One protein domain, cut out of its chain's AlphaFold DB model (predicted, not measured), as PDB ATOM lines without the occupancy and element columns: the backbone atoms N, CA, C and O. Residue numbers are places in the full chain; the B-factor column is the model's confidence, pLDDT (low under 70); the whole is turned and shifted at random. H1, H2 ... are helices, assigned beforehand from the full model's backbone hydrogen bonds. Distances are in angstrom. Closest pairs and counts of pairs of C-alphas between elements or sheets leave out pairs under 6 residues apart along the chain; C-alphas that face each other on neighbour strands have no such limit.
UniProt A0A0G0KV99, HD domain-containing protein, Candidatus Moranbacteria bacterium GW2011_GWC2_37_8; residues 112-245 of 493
ATOM      1  N   ILE A 112     115.050 -24.955  20.075       85.81
ATOM      2  CA  ILE A 112     113.634 -24.617  19.863       85.81
ATOM      3  C   ILE A 112     112.788 -25.225  20.980       85.81
ATOM      4  O   ILE A 112     112.014 -24.497  21.587       85.81
ATOM      5  N   LYS A 113     113.029 -26.490  21.352       89.69
ATOM      6  CA  LYS A 113     112.359 -27.119  22.506       89.69
ATOM      7  C   LYS A 113     112.620 -26.379  23.818       89.69
ATOM      8  O   LYS A 113     111.711 -26.214  24.624       89.69
ATOM      9  N   GLU A 114     113.856 -25.931  24.041       91.94
ATOM     10  CA  GLU A 114     114.191 -25.155  25.240       91.94
ATOM     11  C   GLU A 114     113.530 -23.771  25.213       91.94
ATOM     12  O   GLU A 114     112.996 -23.329  26.226       91.94
ATOM     13  N   SER A 115     113.484 -23.108  24.053       90.94
ATOM     14  CA  SER A 115     112.772 -21.834  23.899       90.94
ATOM     15  C   SER A 115     111.262 -21.980  24.116       90.94
ATOM     16  O   SER A 115     110.667 -21.129  24.772       90.94
ATOM     17  N   GLU A 116     110.641 -23.043  23.595       91.25
ATOM     18  CA  GLU A 116     109.225 -23.363  23.817       91.25
ATOM     19  C   GLU A 116     108.953 -23.589  25.308       91.25
ATOM     20  O   GLU A 116     108.056 -22.968  25.872       91.25
ATOM     21  N   LYS A 117     109.799 -24.374  25.985       92.88
ATOM     22  CA  LYS A 117     109.701 -24.620  27.429       92.88
ATOM     23  C   LYS A 117     109.843 -23.341  28.262       92.88
ATOM     24  O   LYS A 117     109.114 -23.164  29.235       92.88
ATOM     25  N   LEU A 118     110.772 -22.449  27.910       92.81
ATOM     26  CA  LEU A 118     110.935 -21.159  28.589       92.81
ATOM     27  C   LEU A 118     109.720 -20.247  28.375       92.81
ATOM     28  O   LEU A 118     109.284 -19.584  29.315       92.81
ATOM     29  N   TYR A 119     109.154 -20.239  27.168       92.25
ATOM     30  CA  TYR A 119     107.946 -19.482  26.853       92.25
ATOM     31  C   TYR A 119     106.719 -20.014  27.611       92.25
ATOM     32  O   TYR A 119     105.996 -19.238  28.234       92.25
ATOM     33  N   GLU A 120     106.525 -21.334  27.649       91.31
ATOM     34  CA  GLU A 120     105.477 -21.975  28.453       91.31
ATOM     35  C   GLU A 120     105.642 -21.674  29.948       91.31
ATOM     36  O   GLU A 120     104.665 -21.348  30.624       91.31
ATOM     37  N   ALA A 121     106.875 -21.722  30.465       90.94
ATOM     38  CA  ALA A 121     107.173 -21.369  31.851       90.94
ATOM     39  C   ALA A 121     106.880 -19.891  32.152       90.94
ATOM     40  O   ALA A 121     106.396 -19.570  33.237       90.94
ATOM     41  N   HIS A 122     107.143 -18.992  31.202       93.06
ATOM     42  CA  HIS A 122     106.815 -17.576  31.332       93.06
ATOM     43  C   HIS A 122     105.299 -17.346  31.376       93.06
ATOM     44  O   HIS A 122     104.827 -16.725  32.326       93.06
ATOM     45  N   ILE A 123     104.530 -17.925  30.440       92.00
ATOM     46  CA  ILE A 123     103.055 -17.855  30.450       92.00
ATOM     47  C   ILE A 123     102.492 -18.423  31.757       92.00
ATOM     48  O   ILE A 123     101.582 -17.841  32.349       92.00
ATOM     49  N   ALA A 124     103.020 -19.561  32.214       88.81
ATOM     50  CA  ALA A 124     102.617 -20.169  33.476       88.81
ATOM     51  C   ALA A 124     102.858 -19.216  34.657       88.81
ATOM     52  O   ALA A 124     101.977 -19.027  35.495       88.81
ATOM     53  N   ARG A 125     104.018 -18.549  34.689       90.94
ATOM     54  CA  ARG A 125     104.337 -17.560  35.724       90.94
ATOM     55  C   ARG A 125     103.378 -16.373  35.692       90.94
ATOM     56  O   ARG A 125     102.872 -15.990  36.738       90.94
ATOM     57  N   GLU A 126     103.090 -15.822  34.514       92.81
ATOM     58  CA  GLU A 126     102.157 -14.697  34.372       92.81
ATOM     59  C   GLU A 126     100.741 -15.056  34.836       92.81
ATOM     60  O   GLU A 126     100.095 -14.269  35.531       92.81
ATOM     61  N   LYS A 127     100.260 -16.261  34.510       91.81
ATOM     62  CA  LYS A 127      98.961 -16.758  34.983       91.81
ATOM     63  C   LYS A 127      98.940 -16.969  36.497       91.81
ATOM     64  O   LYS A 127      97.991 -16.544  37.152       91.81
ATOM     65  N   ALA A 128      99.991 -17.558  37.070       90.19
ATOM     66  CA  ALA A 128     100.114 -17.713  38.519       90.19
ATOM     67  C   ALA A 128     100.132 -16.349  39.238       90.19
ATOM     68  O   ALA A 128      99.416 -16.154  40.220       90.19
ATOM     69  N   GLU A 129     100.877 -15.373  38.708       93.44
ATOM     70  CA  GLU A 129     100.888 -13.994  39.209       93.44
ATOM     71  C   GLU A 129      99.511 -13.328  39.087       93.44
ATOM     72  O   GLU A 129      99.100 -12.606  39.995       93.44
ATOM     73  N   LYS A 130      98.773 -13.576  37.997       94.00
ATOM     74  CA  LYS A 130      97.407 -13.074  37.818       94.00
ATOM     75  C   LYS A 130      96.452 -13.648  38.866       94.00
ATOM     76  O   LYS A 130      95.705 -12.884  39.467       94.00
ATOM     77  N   ASN A 131      96.509 -14.954  39.127       92.06
ATOM     78  CA  ASN A 131      95.686 -15.592  40.159       92.06
ATOM     79  C   ASN A 131      96.010 -15.044  41.553       92.06
ATOM     80  O   ASN A 131      95.106 -14.732  42.321       92.06
ATOM     81  N   LEU A 132      97.296 -14.857  41.861       92.75
ATOM     82  CA  LEU A 132      97.715 -14.234  43.113       92.75
ATOM     83  C   LEU A 132      97.185 -12.797  43.244       92.75
ATOM     84  O   LEU A 132      96.691 -12.418  44.303       92.75
ATOM     85  N   LYS A 133      97.272 -12.001  42.169       94.44
ATOM     86  CA  LYS A 133      96.753 -10.626  42.134       94.44
ATOM     87  C   LYS A 133      95.240 -10.578  42.310       94.44
ATOM     88  O   LYS A 133      94.779  -9.710  43.035       94.44
ATOM     89  N   LEU A 134      94.501 -11.506  41.702       94.75
ATOM     90  CA  LEU A 134      93.052 -11.612  41.856       94.75
ATOM     91  C   LEU A 134      92.664 -11.796  43.327       94.75
ATOM     92  O   LEU A 134      91.920 -10.995  43.873       94.75
ATOM     93  N   PHE A 135      93.212 -12.804  44.010       93.81
ATOM     94  CA  PHE A 135      92.846 -13.059  45.411       93.81
ATOM     95  C   PHE A 135      93.359 -11.988  46.388       93.81
ATOM     96  O   PHE A 135      92.929 -11.966  47.536       93.81
ATOM     97  N   LYS A 136      94.242 -11.087  45.936       92.50
ATOM     98  CA  LYS A 136      94.721  -9.904  46.671       92.50
ATOM     99  C   LYS A 136      94.101  -8.585  46.194       92.50
ATOM    100  O   LYS A 136      94.441  -7.534  46.737       92.50
ATOM    101  N   SER A 137      93.225  -8.599  45.184       91.31
ATOM    102  CA  SER A 137      92.658  -7.370  44.609       91.31
ATOM    103  C   SER A 137      91.692  -6.686  45.577       91.31
ATOM    104  O   SER A 137      91.591  -5.456  45.575       91.31
ATOM    105  N   ARG A 138      91.064  -7.486  46.455       90.12
ATOM    106  CA  ARG A 138      89.929  -7.131  47.326       90.12
ATOM    107  C   ARG A 138      88.624  -6.903  46.560       90.12
ATOM    108  O   ARG A 138      87.632  -6.502  47.162       90.12
ATOM    109  N   ASP A 139      88.614  -7.174  45.257       92.81
ATOM    110  CA  ASP A 139      87.419  -7.107  44.425       92.81
ATOM    111  C   ASP A 139      86.583  -8.376  44.635       92.81
ATOM    112  O   ASP A 139      86.847  -9.445  44.080       92.81
ATOM    113  N   ILE A 140      85.593  -8.256  45.517       93.31
ATOM    114  CA  ILE A 140      84.731  -9.361  45.934       93.31
ATOM    115  C   ILE A 140      83.901  -9.891  44.765       93.31
ATOM    116  O   ILE A 140      83.735 -11.106  44.645       93.31
ATOM    117  N   ASP A 141      83.442  -9.014  43.874       95.19
ATOM    118  CA  ASP A 141      82.652  -9.408  42.709       95.19
ATOM    119  C   ASP A 141      83.517 -10.179  41.705       95.19
ATOM    120  O   ASP A 141      83.098 -11.218  41.184       95.19
ATOM    121  N   GLU A 142      84.758  -9.730  41.483       94.69
ATOM    122  CA  GLU A 142      85.726 -10.441  40.644       94.69
ATOM    123  C   GLU A 142      86.071 -11.823  41.228       94.69
ATOM    124  O   GLU A 142      86.078 -12.821  40.500       94.69
ATOM    125  N   ILE A 143      86.284 -11.912  42.547       94.69
ATOM    126  CA  ILE A 143      86.559 -13.174  43.252       94.69
ATOM    127  C   ILE A 143      85.371 -14.138  43.135       94.69
ATOM    128  O   ILE A 143      85.559 -15.300  42.762       94.69
ATOM    129  N   ILE A 144      84.144 -13.680  43.412       95.88
ATOM    130  CA  ILE A 144      82.926 -14.499  43.293       95.88
ATOM    131  C   ILE A 144      82.761 -14.985  41.850       95.88
ATOM    132  O   ILE A 144      82.522 -16.174  41.626       95.88
ATOM    133  N   SER A 145      82.927 -14.092  40.872       95.12
ATOM    134  CA  SER A 145      82.841 -14.417  39.445       95.12
ATOM    135  C   SER A 145      83.854 -15.497  39.051       95.12
ATOM    136  O   SER A 145      83.491 -16.511  38.448       95.12
ATOM    137  N   PHE A 146      85.114 -15.350  39.470       94.38
ATOM    138  CA  PHE A 146      86.163 -16.330  39.203       94.38
ATOM    139  C   PHE A 146      85.873 -17.698  39.837       94.38
ATOM    140  O   PHE A 146      86.037 -18.731  39.182       94.38
ATOM    141  N   LEU A 147      85.425 -17.718  41.095       93.31
ATOM    142  CA  LEU A 147      85.136 -18.948  41.837       93.31
ATOM    143  C   LEU A 147      83.883 -19.674  41.312       93.31
ATOM    144  O   LEU A 147      83.860 -20.910  41.298       93.31
ATOM    145  N   ASN A 148      82.877 -18.936  40.831       92.75
ATOM    146  CA  ASN A 148      81.680 -19.498  40.196       92.75
ATOM    147  C   ASN A 148      81.922 -19.992  38.767       92.75
ATOM    148  O   ASN A 148      81.167 -20.840  38.291       92.75
ATOM    149  N   ASN A 149      82.964 -19.511  38.087       88.69
ATOM    150  CA  ASN A 149      83.235 -19.900  36.711       88.69
ATOM    151  C   ASN A 149      83.578 -21.403  36.613       88.69
ATOM    152  O   ASN A 149      84.641 -21.868  37.048       88.69
ATOM    153  N   THR A 150      82.654 -22.175  36.037       73.81
ATOM    154  CA  THR A 150      82.792 -23.618  35.783       73.81
ATOM    155  C   THR A 150      83.651 -23.930  34.563       73.81
ATOM    156  O   THR A 150      84.200 -25.023  34.493       73.81
ATOM    157  N   GLU A 151      83.799 -22.979  33.640       69.50
ATOM    158  CA  GLU A 151      84.579 -23.087  32.399       69.50
ATOM    159  C   GLU A 151      86.039 -22.642  32.572       69.50
ATOM    160  O   GLU A 151      86.844 -22.774  31.653       69.50
ATOM    161  N   ASN A 152      86.403 -22.114  33.748       62.06
ATOM    162  CA  ASN A 152      87.770 -21.711  34.058       62.06
ATOM    163  C   ASN A 152      88.673 -22.951  34.211       62.06
ATOM    164  O   ASN A 152      88.986 -23.410  35.314       62.06
ATOM    165  N   GLU A 153      89.113 -23.485  33.075       68.88
ATOM    166  CA  GLU A 153      90.176 -24.483  32.928       68.88
ATOM    167  C   GLU A 153      91.565 -23.832  33.031       68.88
ATOM    168  O   GLU A 153      92.492 -24.189  32.300       68.88
ATOM    169  N   ASP A 154      91.742 -22.840  33.911       85.50
ATOM    170  CA  ASP A 154      93.071 -22.276  34.125       85.50
ATOM    171  C   ASP A 154      93.990 -23.354  34.710       85.50
ATOM    172  O   ASP A 154      93.946 -23.674  35.901       85.50
ATOM    173  N   LEU A 155      94.823 -23.924  33.837       88.69
ATOM    174  CA  LEU A 155      95.766 -24.983  34.160       88.69
ATOM    175  C   LEU A 155      96.685 -24.598  35.323       88.69
ATOM    176  O   LEU A 155      97.037 -25.472  36.115       88.69
ATOM    177  N   GLU A 156      97.052 -23.320  35.461       92.50
ATOM    178  CA  GLU A 156      97.888 -22.883  36.582       92.50
ATOM    179  C   GLU A 156      97.105 -22.880  37.892       92.50
ATOM    180  O   GLU A 156      97.581 -23.419  38.889       92.50
ATOM    181  N   PHE A 157      95.860 -22.403  37.895       94.12
ATOM    182  CA  PHE A 157      95.022 -22.508  39.088       94.12
ATOM    183  C   PHE A 157      94.724 -23.969  39.463       94.12
ATOM    184  O   PHE A 157      94.733 -24.328  40.639       94.12
ATOM    185  N   GLN A 158      94.551 -24.863  38.483       93.75
ATOM    186  CA  GLN A 158      94.399 -26.301  38.741       93.75
ATOM    187  C   GLN A 158      95.658 -26.928  39.358       93.75
ATOM    188  O   GLN A 158      95.551 -27.809  40.219       93.75
ATOM    189  N   LYS A 159      96.857 -26.466  38.975       94.88
ATOM    190  CA  LYS A 159      98.106 -26.856  39.649       94.88
ATOM    191  C   LYS A 159      98.120 -26.374  41.100       94.88
ATOM    192  O   LYS A 159      98.444 -27.174  41.976       94.88
ATOM    193  N   GLU A 160      97.693 -25.141  41.370       96.12
ATOM    194  CA  GLU A 160      97.574 -24.606  42.735       96.12
ATOM    195  C   GLU A 160      96.548 -25.387  43.579       96.12
ATOM    196  O   GLU A 160      96.791 -25.663  44.759       96.12
ATOM    197  N   ILE A 161      95.429 -25.822  42.986       96.25
ATOM    198  CA  ILE A 161      94.449 -26.705  43.641       96.25
ATOM    199  C   ILE A 161      95.085 -28.051  43.976       96.25
ATOM    200  O   ILE A 161      94.990 -28.517  45.114       96.25
ATOM    201  N   LYS A 162      95.765 -28.678  43.010       96.81
ATOM    202  CA  LYS A 162      96.455 -29.954  43.223       96.81
ATOM    203  C   LYS A 162      97.504 -29.833  44.326       96.81
ATOM    204  O   LYS A 162      97.554 -30.690  45.202       96.81
ATOM    205  N   GLN A 163      98.292 -28.763  44.319       96.88
ATOM    206  CA  GLN A 163      99.286 -28.493  45.350       96.88
ATOM    207  C   GLN A 163      98.639 -28.308  46.726       96.88
ATOM    208  O   GLN A 163      99.109 -28.895  47.694       96.88
ATOM    209  N   THR A 164      97.531 -27.565  46.815       97.19
ATOM    210  CA  THR A 164      96.769 -27.401  48.068       97.19
ATOM    211  C   THR A 164      96.289 -28.756  48.591       97.19
ATOM    212  O   THR A 164      96.545 -29.095  49.743       97.19
ATOM    213  N   LYS A 165      95.671 -29.571  47.727       97.38
ATOM    214  CA  LYS A 165      95.216 -30.927  48.069       97.38
ATOM    215  C   LYS A 165      96.356 -31.805  48.561       97.38
ATOM    216  O   LYS A 165      96.201 -32.475  49.570       97.38
ATOM    217  N   THR A 166      97.490 -31.813  47.863       97.81
ATOM    218  CA  THR A 166      98.653 -32.627  48.238       97.81
ATOM    219  C   THR A 166      99.255 -32.175  49.564       97.81
ATOM    220  O   THR A 166      99.521 -33.015  50.419       97.81
ATOM    221  N   ASN A 167      99.441 -30.870  49.755       97.56
ATOM    222  CA  ASN A 167     100.099 -30.330  50.944       97.56
ATOM    223  C   ASN A 167      99.278 -30.519  52.225       97.56
ATOM    224  O   ASN A 167      99.872 -30.628  53.292       97.56
ATOM    225  N   TYR A 168      97.947 -30.567  52.112       97.25
ATOM    226  CA  TYR A 168      97.027 -30.654  53.250       97.25
ATOM    227  C   TYR A 168      96.170 -31.931  53.232       97.25
ATOM    228  O   TYR A 168      95.124 -31.999  53.882       97.25
ATOM    229  N   ALA A 169      96.610 -32.956  52.491       95.44
ATOM    230  CA  ALA A 169      95.877 -34.209  52.310       95.44
ATOM    231  C   ALA A 169      95.589 -34.912  53.639       95.44
ATOM    232  O   ALA A 169      94.497 -35.432  53.820       95.44
ATOM    233  N   GLU A 170      96.553 -34.920  54.562       96.31
ATOM    234  CA  GLU A 170      96.419 -35.576  55.864       96.31
ATOM    235  C   GLU A 170      95.425 -34.833  56.765       96.31
ATOM    236  O   GLU A 170      94.461 -35.428  57.242       96.31
ATOM    237  N   GLN A 171      95.596 -33.515  56.926       96.44
ATOM    238  CA  GLN A 171      94.710 -32.697  57.765       96.44
ATOM    239  C   GLN A 171      93.263 -32.701  57.251       96.44
ATOM    240  O   GLN A 171      92.316 -32.719  58.036       96.44
ATOM    241  N   LEU A 172      93.072 -32.721  55.930       96.81
ATOM    242  CA  LEU A 172      91.749 -32.695  55.304       96.81
ATOM    243  C   LEU A 172      91.263 -34.078  54.841       96.81
ATOM    244  O   LEU A 172      90.190 -34.164  54.250       96.81
ATOM    245  N   ALA A 173      91.970 -35.170  55.164       94.38
ATOM    246  CA  ALA A 173      91.625 -36.535  54.734       94.38
ATOM    247  C   ALA A 173      90.191 -36.927  55.109       94.38
ATOM    248  O   ALA A 173      89.503 -37.669  54.413       94.38
ATOM    249  N   SER A 174      89.741 -36.410  56.246       91.62
ATOM    250  CA  SER A 174      88.455 -36.721  56.844       91.62
ATOM    251  C   SER A 174      87.357 -35.705  56.475       91.62
ATOM    252  O   SER A 174      86.235 -35.826  56.974       91.62
ATOM    253  N   ALA A 175      87.664 -34.701  55.643       95.19
ATOM    254  CA  ALA A 175      86.732 -33.709  55.100       95.19
ATOM    255  C   ALA A 175      86.109 -34.213  53.780       95.19
ATOM    256  O   ALA A 175      86.289 -33.631  52.713       95.19
ATOM    257  N   THR A 176      85.380 -35.329  53.836       94.75
ATOM    258  CA  THR A 176      84.822 -36.004  52.644       94.75
ATOM    259  C   THR A 176      83.739 -35.204  51.915       94.75
ATOM    260  O   THR A 176      83.347 -35.581  50.817       94.75
ATOM    261  N   PHE A 177      83.257 -34.117  52.519       95.94
ATOM    262  CA  PHE A 177      82.255 -33.215  51.949       95.94
ATOM    263  C   PHE A 177      82.841 -32.183  50.973       95.94
ATOM    264  O   PHE A 177      82.064 -31.460  50.354       95.94
ATOM    265  N   LEU A 178      84.175 -32.086  50.856       97.25
ATOM    266  CA  LEU A 178      84.840 -31.094  50.008       97.25
ATOM    267  C   LEU A 178      84.696 -31.432  48.521       97.25
ATOM    268  O   LEU A 178      85.303 -32.386  48.023       97.25
ATOM    269  N   ASP A 179      83.949 -30.601  47.803       95.44
ATOM    270  CA  ASP A 179      83.771 -30.697  46.360       95.44
ATOM    271  C   ASP A 179      84.763 -29.823  45.570       95.44
ATOM    272  O   ASP A 179      85.681 -29.196  46.106       95.44
ATOM    273  N   SER A 180      84.614 -29.792  44.243       93.69
ATOM    274  CA  SER A 180      85.496 -28.985  43.397       93.69
ATOM    275  C   SER A 180      85.446 -27.488  43.719       93.69
ATOM    276  O   SER A 180      86.466 -26.828  43.533       93.69
ATOM    277  N   LYS A 181      84.299 -26.944  44.128       95.25
ATOM    278  CA  LYS A 181      84.142 -25.530  44.479       95.25
ATOM    279  C   LYS A 181      84.794 -25.249  45.833       95.25
ATOM    280  O   LYS A 181      85.545 -24.282  45.934       95.25
ATOM    281  N   ASP A 182      84.619 -26.138  46.810       97.50
ATOM    282  CA  ASP A 182      85.274 -26.047  48.118       97.50
ATOM    283  C   ASP A 182      86.804 -25.952  47.976       97.50
ATOM    284  O   ASP A 182      87.457 -25.100  48.581       97.50
ATOM    285  N   TRP A 183      87.389 -26.774  47.099       96.94
ATOM    286  CA  TRP A 183      88.828 -26.733  46.835       96.94
ATOM    287  C   TRP A 183      89.291 -25.450  46.141       96.94
ATOM    288  O   TRP A 183      90.384 -24.977  46.446       96.94
ATOM    289  N   LYS A 184      88.482 -24.860  45.248       96.12
ATOM    290  CA  LYS A 184      88.796 -23.546  44.657       96.12
ATOM    291  C   LYS A 184      88.865 -22.470  45.744       96.12
ATOM    292  O   LYS A 184      89.808 -21.683  45.748       96.12
ATOM    293  N   ILE A 185      87.911 -22.473  46.676       97.56
ATOM    294  CA  ILE A 185      87.859 -21.522  47.794       97.56
ATOM    295  C   ILE A 185      89.080 -21.682  48.705       97.56
ATOM    296  O   ILE A 185      89.788 -20.710  48.959       97.56
ATOM    297  N   LEU A 186      89.371 -22.913  49.146       98.12
ATOM    298  CA  LEU A 186      90.537 -23.219  49.982       98.12
ATOM    299  C   LEU A 186      91.848 -22.771  49.323       98.12
ATOM    300  O   LEU A 186      92.708 -22.179  49.972       98.12
ATOM    301  N   THR A 187      92.004 -23.018  48.021       97.62
ATOM    302  CA  THR A 187      93.177 -22.553  47.275       97.62
ATOM    303  C   THR A 187      93.224 -21.032  47.170       97.62
ATOM    304  O   THR A 187      94.297 -20.466  47.356       97.62
ATOM    305  N   GLY A 188      92.089 -20.366  46.943       96.94
ATOM    306  CA  GLY A 188      91.999 -18.906  46.969       96.94
ATOM    307  C   GLY A 188      92.461 -18.324  48.306       96.94
ATOM    308  O   GLY A 188      93.325 -17.451  48.325       96.94
ATOM    309  N   LEU A 189      91.969 -18.868  49.428       97.19
ATOM    310  CA  LEU A 189      92.392 -18.483  50.781       97.19
ATOM    311  C   LEU A 189      93.901 -18.655  50.979       97.19
ATOM    312  O   LEU A 189      94.563 -17.744  51.470       97.19
ATOM    313  N   ARG A 190      94.464 -19.790  50.541       97.38
ATOM    314  CA  ARG A 190      95.908 -20.053  50.622       97.38
ATOM    315  C   ARG A 190      96.735 -19.051  49.811       97.38
ATOM    316  O   ARG A 190      97.794 -18.632  50.274       97.38
ATOM    317  N   LEU A 191      96.292 -18.714  48.599       95.88
ATOM    318  CA  LEU A 191      96.975 -17.748  47.732       95.88
ATOM    319  C   LEU A 191      96.880 -16.323  48.285       95.88
ATOM    320  O   LEU A 191      97.840 -15.564  48.179       95.88
ATOM    321  N   PHE A 192      95.752 -15.979  48.904       95.69
ATOM    322  CA  PHE A 192      95.564 -14.705  49.581       95.69
ATOM    323  C   PHE A 192      96.489 -14.570  50.800       95.69
ATOM    324  O   PHE A 192      97.362 -13.695  50.836       95.69
ATOM    325  N   ASN A 193      96.315 -15.447  51.794       94.25
ATOM    326  CA  ASN A 193      97.002 -15.366  53.075       94.25
ATOM    327  C   ASN A 193      97.135 -16.756  53.727       94.25
ATOM    328  O   ASN A 193      96.155 -17.353  54.175       94.25
ATOM    329  N   MET A 194      98.373 -17.252  53.823       94.25
ATOM    330  CA  MET A 194      98.657 -18.578  54.390       94.25
ATOM    331  C   MET A 194      98.250 -18.696  55.869       94.25
ATOM    332  O   MET A 194      97.709 -19.723  56.258       94.25
ATOM    333  N   GLU A 195      98.460 -17.654  56.682       93.50
ATOM    334  CA  GLU A 195      98.123 -17.667  58.118       93.50
ATOM    335  C   GLU A 195      96.605 -17.825  58.332       93.50
ATOM    336  O   GLU A 195      96.174 -18.644  59.138       93.50
ATOM    337  N   THR A 196      95.787 -17.132  57.532       95.06
ATOM    338  CA  THR A 196      94.314 -17.236  57.532       95.06
ATOM    339  C   THR A 196      93.842 -18.611  57.056       95.06
ATOM    340  O   THR A 196      92.922 -19.204  57.622       95.06
ATOM    341  N   PHE A 197      94.492 -19.152  56.025       97.50
ATOM    342  CA  PHE A 197      94.200 -20.490  55.522       97.50
ATOM    343  C   PHE A 197      94.484 -21.577  56.572       97.50
ATOM    344  O   PHE A 197      93.637 -22.434  56.833       97.50
ATOM    345  N   GLU A 198      95.652 -21.532  57.215       96.50
ATOM    346  CA  GLU A 198      96.035 -22.495  58.253       96.50
ATOM    347  C   GLU A 198      95.184 -22.350  59.517       96.50
ATOM    348  O   GLU A 198      94.801 -23.357  60.116       96.50
ATOM    349  N   HIS A 199      94.817 -21.116  59.875       96.81
ATOM    350  CA  HIS A 199      93.840 -20.838  60.922       96.81
ATOM    351  C   HIS A 199      92.508 -21.531  60.651       96.81
ATOM    352  O   HIS A 199      92.031 -22.273  61.507       96.81
ATOM    353  N   SER A 200      91.961 -21.371  59.447       98.25
ATOM    354  CA  SER A 200      90.680 -21.968  59.062       98.25
ATOM    355  C   SER A 200      90.703 -23.499  59.126       98.25
ATOM    356  O   SER A 200      89.763 -24.123  59.625       98.25
ATOM    357  N   ILE A 201      91.807 -24.127  58.699       98.44
ATOM    358  CA  ILE A 201      92.005 -25.575  58.869       98.44
ATOM    359  C   ILE A 201      92.052 -25.947  60.356       98.44
ATOM    360  O   ILE A 201      91.408 -26.915  60.761       98.44
ATOM    361  N   GLY A 202      92.794 -25.196  61.171       98.00
ATOM    362  CA  GLY A 202      92.892 -25.432  62.611       98.00
ATOM    363  C   GLY A 202      91.536 -25.339  63.317       98.00
ATOM    364  O   GLY A 202      91.188 -26.241  64.079       98.00
ATOM    365  N   THR A 203      90.743 -24.313  63.004       98.44
ATOM    366  CA  THR A 203      89.389 -24.105  63.536       98.44
ATOM    367  C   THR A 203      88.490 -25.295  63.199       98.44
ATOM    368  O   THR A 203      87.861 -25.878  64.085       98.44
ATOM    369  N   TYR A 204      88.502 -25.746  61.938       98.50
ATOM    370  CA  TYR A 204      87.793 -26.956  61.515       98.50
ATOM    371  C   TYR A 204      88.228 -28.205  62.294       98.50
ATOM    372  O   TYR A 204      87.375 -28.957  62.767       98.50
ATOM    373  N   LEU A 205      89.534 -28.437  62.447       98.00
ATOM    374  CA  LEU A 205      90.055 -29.615  63.147       98.00
ATOM    375  C   LEU A 205      89.660 -29.625  64.626       98.00
ATOM    376  O   LEU A 205      89.241 -30.666  65.136       98.00
ATOM    377  N   ILE A 206      89.741 -28.479  65.308       97.62
ATOM    378  CA  ILE A 206      89.330 -28.345  66.709       97.62
ATOM    379  C   ILE A 206      87.838 -28.654  66.853       97.62
ATOM    380  O   ILE A 206      87.474 -29.545  67.627       97.62
ATOM    381  N   ALA A 207      86.985 -27.974  66.078       97.56
ATOM    382  CA  ALA A 207      85.536 -28.157  66.133       97.56
ATOM    383  C   ALA A 207      85.138 -29.604  65.816       97.56
ATOM    384  O   ALA A 207      84.329 -30.220  66.513       97.56
ATOM    385  N   LYS A 208      85.755 -30.192  64.790       97.00
ATOM    386  CA  LYS A 208      85.512 -31.575  64.400       97.00
ATOM    387  C   LYS A 208      85.914 -32.567  65.478       97.00
ATOM    388  O   LYS A 208      85.101 -33.423  65.807       97.00
ATOM    389  N   ASN A 209      87.141 -32.496  65.989       95.75
ATOM    390  CA  ASN A 209      87.626 -33.466  66.971       95.75
ATOM    391  C   ASN A 209      86.792 -33.380  68.255       95.75
ATOM    392  O   ASN A 209      86.453 -34.399  68.849       95.75
ATOM    393  N   LYS A 210      86.381 -32.168  68.646       94.88
ATOM    394  CA  LYS A 210      85.413 -31.960  69.728       94.88
ATOM    395  C   LYS A 210      84.097 -32.676  69.438       94.88
ATOM    396  O   LYS A 210      83.736 -33.574  70.187       94.88
ATOM    397  N   ILE A 211      83.430 -32.350  68.334       95.50
ATOM    398  CA  ILE A 211      82.105 -32.899  68.008       95.50
ATOM    399  C   ILE A 211      82.140 -34.408  67.737       95.50
ATOM    400  O   ILE A 211      81.191 -35.104  68.060       95.50
ATOM    401  N   LYS A 212      83.185 -34.951  67.110       92.75
ATOM    402  CA  LYS A 212      83.190 -36.367  66.705       92.75
ATOM    403  C   LYS A 212      83.661 -37.318  67.791       92.75
ATOM    404  O   LYS A 212      83.252 -38.474  67.771       92.75
ATOM    405  N   GLU A 213      84.529 -36.865  68.689       89.75
ATOM    406  CA  GLU A 213      85.244 -37.774  69.590       89.75
ATOM    407  C   GLU A 213      84.950 -37.510  71.065       89.75
ATOM    408  O   GLU A 213      85.067 -38.433  71.868       89.75
ATOM    409  N   ARG A 214      84.583 -36.278  71.442       88.31
ATOM    410  CA  ARG A 214      84.573 -35.859  72.855       88.31
ATOM    411  C   ARG A 214      83.233 -35.316  73.338       88.31
ATOM    412  O   ARG A 214      82.802 -35.662  74.428       88.31
ATOM    413  N   LEU A 215      82.578 -34.504  72.516       90.69
ATOM    414  CA  LEU A 215      81.318 -33.811  72.795       90.69
ATOM    415  C   LEU A 215      80.291 -34.142  71.702       90.69
ATOM    416  O   LEU A 215      79.788 -33.272  70.992       90.69
ATOM    417  N   THR A 216      80.043 -35.437  71.503       91.81
ATOM    418  CA  THR A 216      79.189 -35.958  70.417       91.81
ATOM    419  C   THR A 216      77.750 -35.459  70.456       91.81
ATOM    420  O   THR A 216      77.127 -35.267  69.413       91.81
ATOM    421  N   GLU A 217      77.242 -35.185  71.652       92.69
ATOM    422  CA  GLU A 217      75.928 -34.610  71.899       92.69
ATOM    423  C   GLU A 217      75.771 -33.223  71.270       92.69
ATOM    424  O   GLU A 217      74.713 -32.930  70.720       92.69
ATOM    425  N   ILE A 218      76.838 -32.418  71.227       91.62
ATOM    426  CA  ILE A 218      76.827 -31.101  70.576       91.62
ATOM    427  C   ILE A 218      76.576 -31.255  69.073       91.62
ATOM    428  O   ILE A 218      75.873 -30.453  68.468       91.62
ATOM    429  N   GLY A 219      77.102 -32.316  68.453       91.88
ATOM    430  CA  GLY A 219      76.832 -32.604  67.045       91.88
ATOM    431  C   GLY A 219      75.353 -32.877  66.768       91.88
ATOM    432  O   GLY A 219      74.834 -32.446  65.742       91.88
ATOM    433  N   ILE A 220      74.672 -33.553  67.696       91.88
ATOM    434  CA  ILE A 220      73.229 -33.809  67.622       91.88
ATOM    435  C   ILE A 220      72.456 -32.500  67.823       91.88
ATOM    436  O   ILE A 220      71.520 -32.219  67.078       91.88
ATOM    437  N   GLU A 221      72.870 -31.678  68.787       91.88
ATOM    438  CA  GLU A 221      72.280 -30.363  69.049       91.88
ATOM    439  C   GLU A 221      72.379 -29.435  67.814       91.88
ATOM    440  O   GLU A 221      71.364 -28.889  67.387       91.88
ATOM    441  N   ILE A 222      73.542 -29.368  67.149       92.38
ATOM    442  CA  ILE A 222      73.736 -28.646  65.869       92.38
ATOM    443  C   ILE A 222      72.808 -29.181  64.761       92.38
ATOM    444  O   ILE A 222      72.337 -28.439  63.898       92.38
ATOM    445  N   GLN A 223      72.516 -30.481  64.749       91.19
ATOM    446  CA  GLN A 223      71.591 -31.051  63.768       91.19
ATOM    447  C   GLN A 223      70.124 -30.743  64.086       91.19
ATOM    448  O   GLN A 223      69.337 -30.555  63.158       91.19
ATOM    449  N   HIS A 224      69.743 -30.654  65.366       90.56
ATOM    450  CA  HIS A 224      68.406 -30.208  65.785       90.56
ATOM    451  C   HIS A 224      68.130 -28.748  65.414       90.56
ATOM    452  O   HIS A 224      66.990 -28.373  65.151       90.56
ATOM    453  N   GLU A 225      69.194 -27.965  65.316       86.81
ATOM    454  CA  GLU A 225      69.251 -26.616  64.763       86.81
ATOM    455  C   GLU A 225      69.026 -26.556  63.231       86.81
ATOM    456  O   GLU A 225      68.922 -25.492  62.619       86.81
ATOM    457  N   GLY A 226      68.894 -27.710  62.571       88.56
ATOM    458  CA  GLY A 226      68.712 -27.801  61.122       88.56
ATOM    459  C   GLY A 226      70.013 -27.631  60.335       88.56
ATOM    460  O   GLY A 226      69.981 -27.561  59.104       88.56
ATOM    461  N   VAL A 227      71.164 -27.607  61.015       92.44
ATOM    462  CA  VAL A 227      72.485 -27.498  60.394       92.44
ATOM    463  C   VAL A 227      73.076 -28.888  60.199       92.44
ATOM    464  O   VAL A 227      73.364 -29.622  61.145       92.44
ATOM    465  N   ARG A 228      73.325 -29.282  58.946       95.31
ATOM    466  CA  ARG A 228      74.093 -30.512  58.698       95.31
ATOM    467  C   ARG A 228      75.537 -30.296  59.133       95.31
ATOM    468  O   ARG A 228      76.131 -29.273  58.805       95.31
ATOM    469  N   LEU A 229      76.145 -31.304  59.759       96.38
ATOM    470  CA  LEU A 229      77.541 -31.222  60.205       96.38
ATOM    471  C   LEU A 229      78.517 -30.880  59.071       96.38
ATOM    472  O   LEU A 229      79.484 -30.170  59.297       96.38
ATOM    473  N   GLU A 230      78.257 -31.332  57.845       97.56
ATOM    474  CA  GLU A 230      79.066 -30.968  56.673       97.56
ATOM    475  C   GLU A 230      79.020 -29.466  56.371       97.56
ATOM    476  O   GLU A 230      80.045 -28.881  56.038       97.56
ATOM    477  N   GLN A 231      77.853 -28.833  56.525       97.19
ATOM    478  CA  GLN A 231      77.698 -27.386  56.351       97.19
ATOM    479  C   GLN A 231      78.387 -26.641  57.492       97.19
ATOM    480  O   GLN A 231      79.142 -25.711  57.246       97.19
ATOM    481  N   PHE A 232      78.210 -27.105  58.730       97.69
ATOM    482  CA  PHE A 232      78.923 -26.555  59.880       97.69
ATOM    483  C   PHE A 232      80.452 -26.618  59.688       97.69
ATOM    484  O   PHE A 232      81.143 -25.612  59.814       97.69
ATOM    485  N   TYR A 233      80.992 -27.772  59.293       98.44
ATOM    486  CA  TYR A 233      82.425 -27.929  59.046       98.44
ATOM    487  C   TYR A 233      82.930 -27.105  57.862       98.44
ATOM    488  O   TYR A 233      84.051 -26.599  57.907       98.44
ATOM    489  N   ARG A 234      82.119 -26.950  56.812       98.44
ATOM    490  CA  ARG A 234      82.423 -26.038  55.711       98.44
ATOM    491  C   ARG A 234      82.462 -24.586  56.195       98.44
ATOM    492  O   ARG A 234      83.391 -23.868  55.838       98.44
ATOM    493  N   ALA A 235      81.535 -24.177  57.062       98.06
ATOM    494  CA  ALA A 235      81.571 -22.862  57.692       98.06
ATOM    495  C   ALA A 235      82.854 -22.669  58.516       98.06
ATOM    496  O   ALA A 235      83.495 -21.637  58.377       98.06
ATOM    497  N   CYS A 236      83.319 -23.675  59.268       98.44
ATOM    498  CA  CYS A 236      84.618 -23.597  59.955       98.44
ATOM    499  C   CYS A 236      85.791 -23.338  58.998       98.44
ATOM    500  O   CYS A 236      86.696 -22.583  59.338       98.44
ATOM    501  N   LEU A 237      85.788 -23.941  57.809       98.62
ATOM    502  CA  LEU A 237      86.852 -23.750  56.820       98.62
ATOM    503  C   LEU A 237      86.790 -22.389  56.113       98.62
ATOM    504  O   LEU A 237      87.810 -21.947  55.592       98.62
ATOM    505  N   PHE A 238      85.616 -21.752  56.057       98.44
ATOM    506  CA  PHE A 238      85.385 -20.537  55.268       98.44
ATOM    507  C   PHE A 238      84.943 -19.320  56.087       98.44
ATOM    508  O   PHE A 238      84.674 -18.280  55.491       98.44
ATOM    509  N   HIS A 239      84.886 -19.419  57.419       97.69
ATOM    510  CA  HIS A 239      84.427 -18.338  58.304       97.69
ATOM    511  C   HIS A 239      85.163 -17.014  58.042       97.69
ATOM    512  O   HIS A 239      84.573 -15.938  58.078       97.69
ATOM    513  N   ASP A 240      86.431 -17.130  57.663       97.69
ATOM    514  CA  ASP A 240      87.379 -16.043  57.475       97.69
ATOM    515  C   ASP A 240      87.584 -15.609  56.010       97.69
ATOM    516  O   ASP A 240      88.462 -14.795  55.716       97.69
ATOM    517  N   ILE A 241      86.802 -16.134  55.057       97.75
ATOM    518  CA  ILE A 241      86.996 -15.854  53.622       97.75
ATOM    519  C   ILE A 241      86.879 -14.361  53.274       97.75
ATOM    520  O   ILE A 241      87.577 -13.866  52.389       97.75
ATOM    521  N   GLY A 242      86.069 -13.614  54.021       96.44
ATOM    522  CA  GLY A 242      85.907 -12.172  53.890       96.44
ATOM    523  C   GLY A 242      87.153 -11.360  54.226       96.44
ATOM    524  O   GLY A 242      87.209 -10.186  53.863       96.44
ATOM    525  N   LYS A 243      88.191 -11.957  54.837       95.69
ATOM    526  CA  LYS A 243      89.484 -11.280  55.031       95.69
ATOM    527  C   LYS A 243      90.128 -10.888  53.703       95.69
ATOM    528  O   LYS A 243      90.881  -9.924  53.693       95.69
ATOM    529  N   MET A 244      89.758 -11.530  52.588       94.94
ATOM    530  CA  MET A 244      90.150 -11.114  51.233       94.94
ATOM    531  C   MET A 244      89.749  -9.671  50.889       94.94
ATOM    532  O   MET A 244      90.363  -9.066  50.017       94.94
ATOM    533  N   ALA A 245      88.743  -9.103  51.563       92.19
ATOM    534  CA  ALA A 245      88.352  -7.703  51.399       92.19
ATOM    535  C   ALA A 245      89.240  -6.725  52.190       92.19
ATOM    536  O   ALA A 245      89.233  -5.521  51.931       92.19
TER     537      ALA A 245
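What this domain is: This is residues 112 to 245 of the 493 residues of the protein "HD domain-containing protein" of Candidatus Moranbacteria bacterium GW2011_GWC2_37_8 (UniProt A0A0G0KV99). Residues 112 to 122 of the long helix H1 stick out as an arm from one end of an elongated helical body. H4 is in its middle, with H2, H3 and the last part of H1 packed on it, while H5 and H7 lie side by side toward the other end, where H6 makes the corner between them. The printed part has 134 residues with eight named helices, H1 to H8 in order, and no named strand: all helix, loose, with a radius of gyration of the C-alphas of 17.5 A and spans of 65 by 30 by 27 A.

Where its parts are: Find C-alpha 112 at (113.634, -24.617, 19.863); from there H1 runs 34.9 A to residue 135. Next come H2, residues 140 to 148, H3, 155 to 167, and H4, 180 to 192. H5, residues 194 to 214, runs 28.9 A; H6 is 216 to 224, H7 229 to 238, and H8 241 to 245, ending at C-alpha 245 (88.352, -7.703, 51.399).

How they stand to each other: Look first at the hub, H4: its residues 188 to 192 touch residues 131 to 135 of H1, about perpendicular at 87 degrees, the C-alphas of Phe 192 and Phe 135 being closest at 5.2 A. H3 touches H4 with residues 160 to 165 alone, closest at the C-alphas of Ile 161 and Thr 187, 5.7 A. H5 touches H7 with residues 200 to 208 alone, at a shallow tilt of 23 degrees, opposite ways; the C-alphas of Ser 200 and Leu 237 are closest, 4.8 A. H5 and H6 touch only at the corner, closest at the C-alphas of Ile 211 and Gly 219, 5.4 A. Every O i to N i+4 pair is within hydrogen-bond range in H1 to H7; H8 has 0 of 1, but 2 of 2 O i to N i+3 pairs.

The domain as a whole: The C-alphas of Ile 112 and Glu 217 are farthest apart, 65.0 A. The printed part has no cut, H3 to H4 is a long link, and residues 151 to 153 are under pLDDT 70.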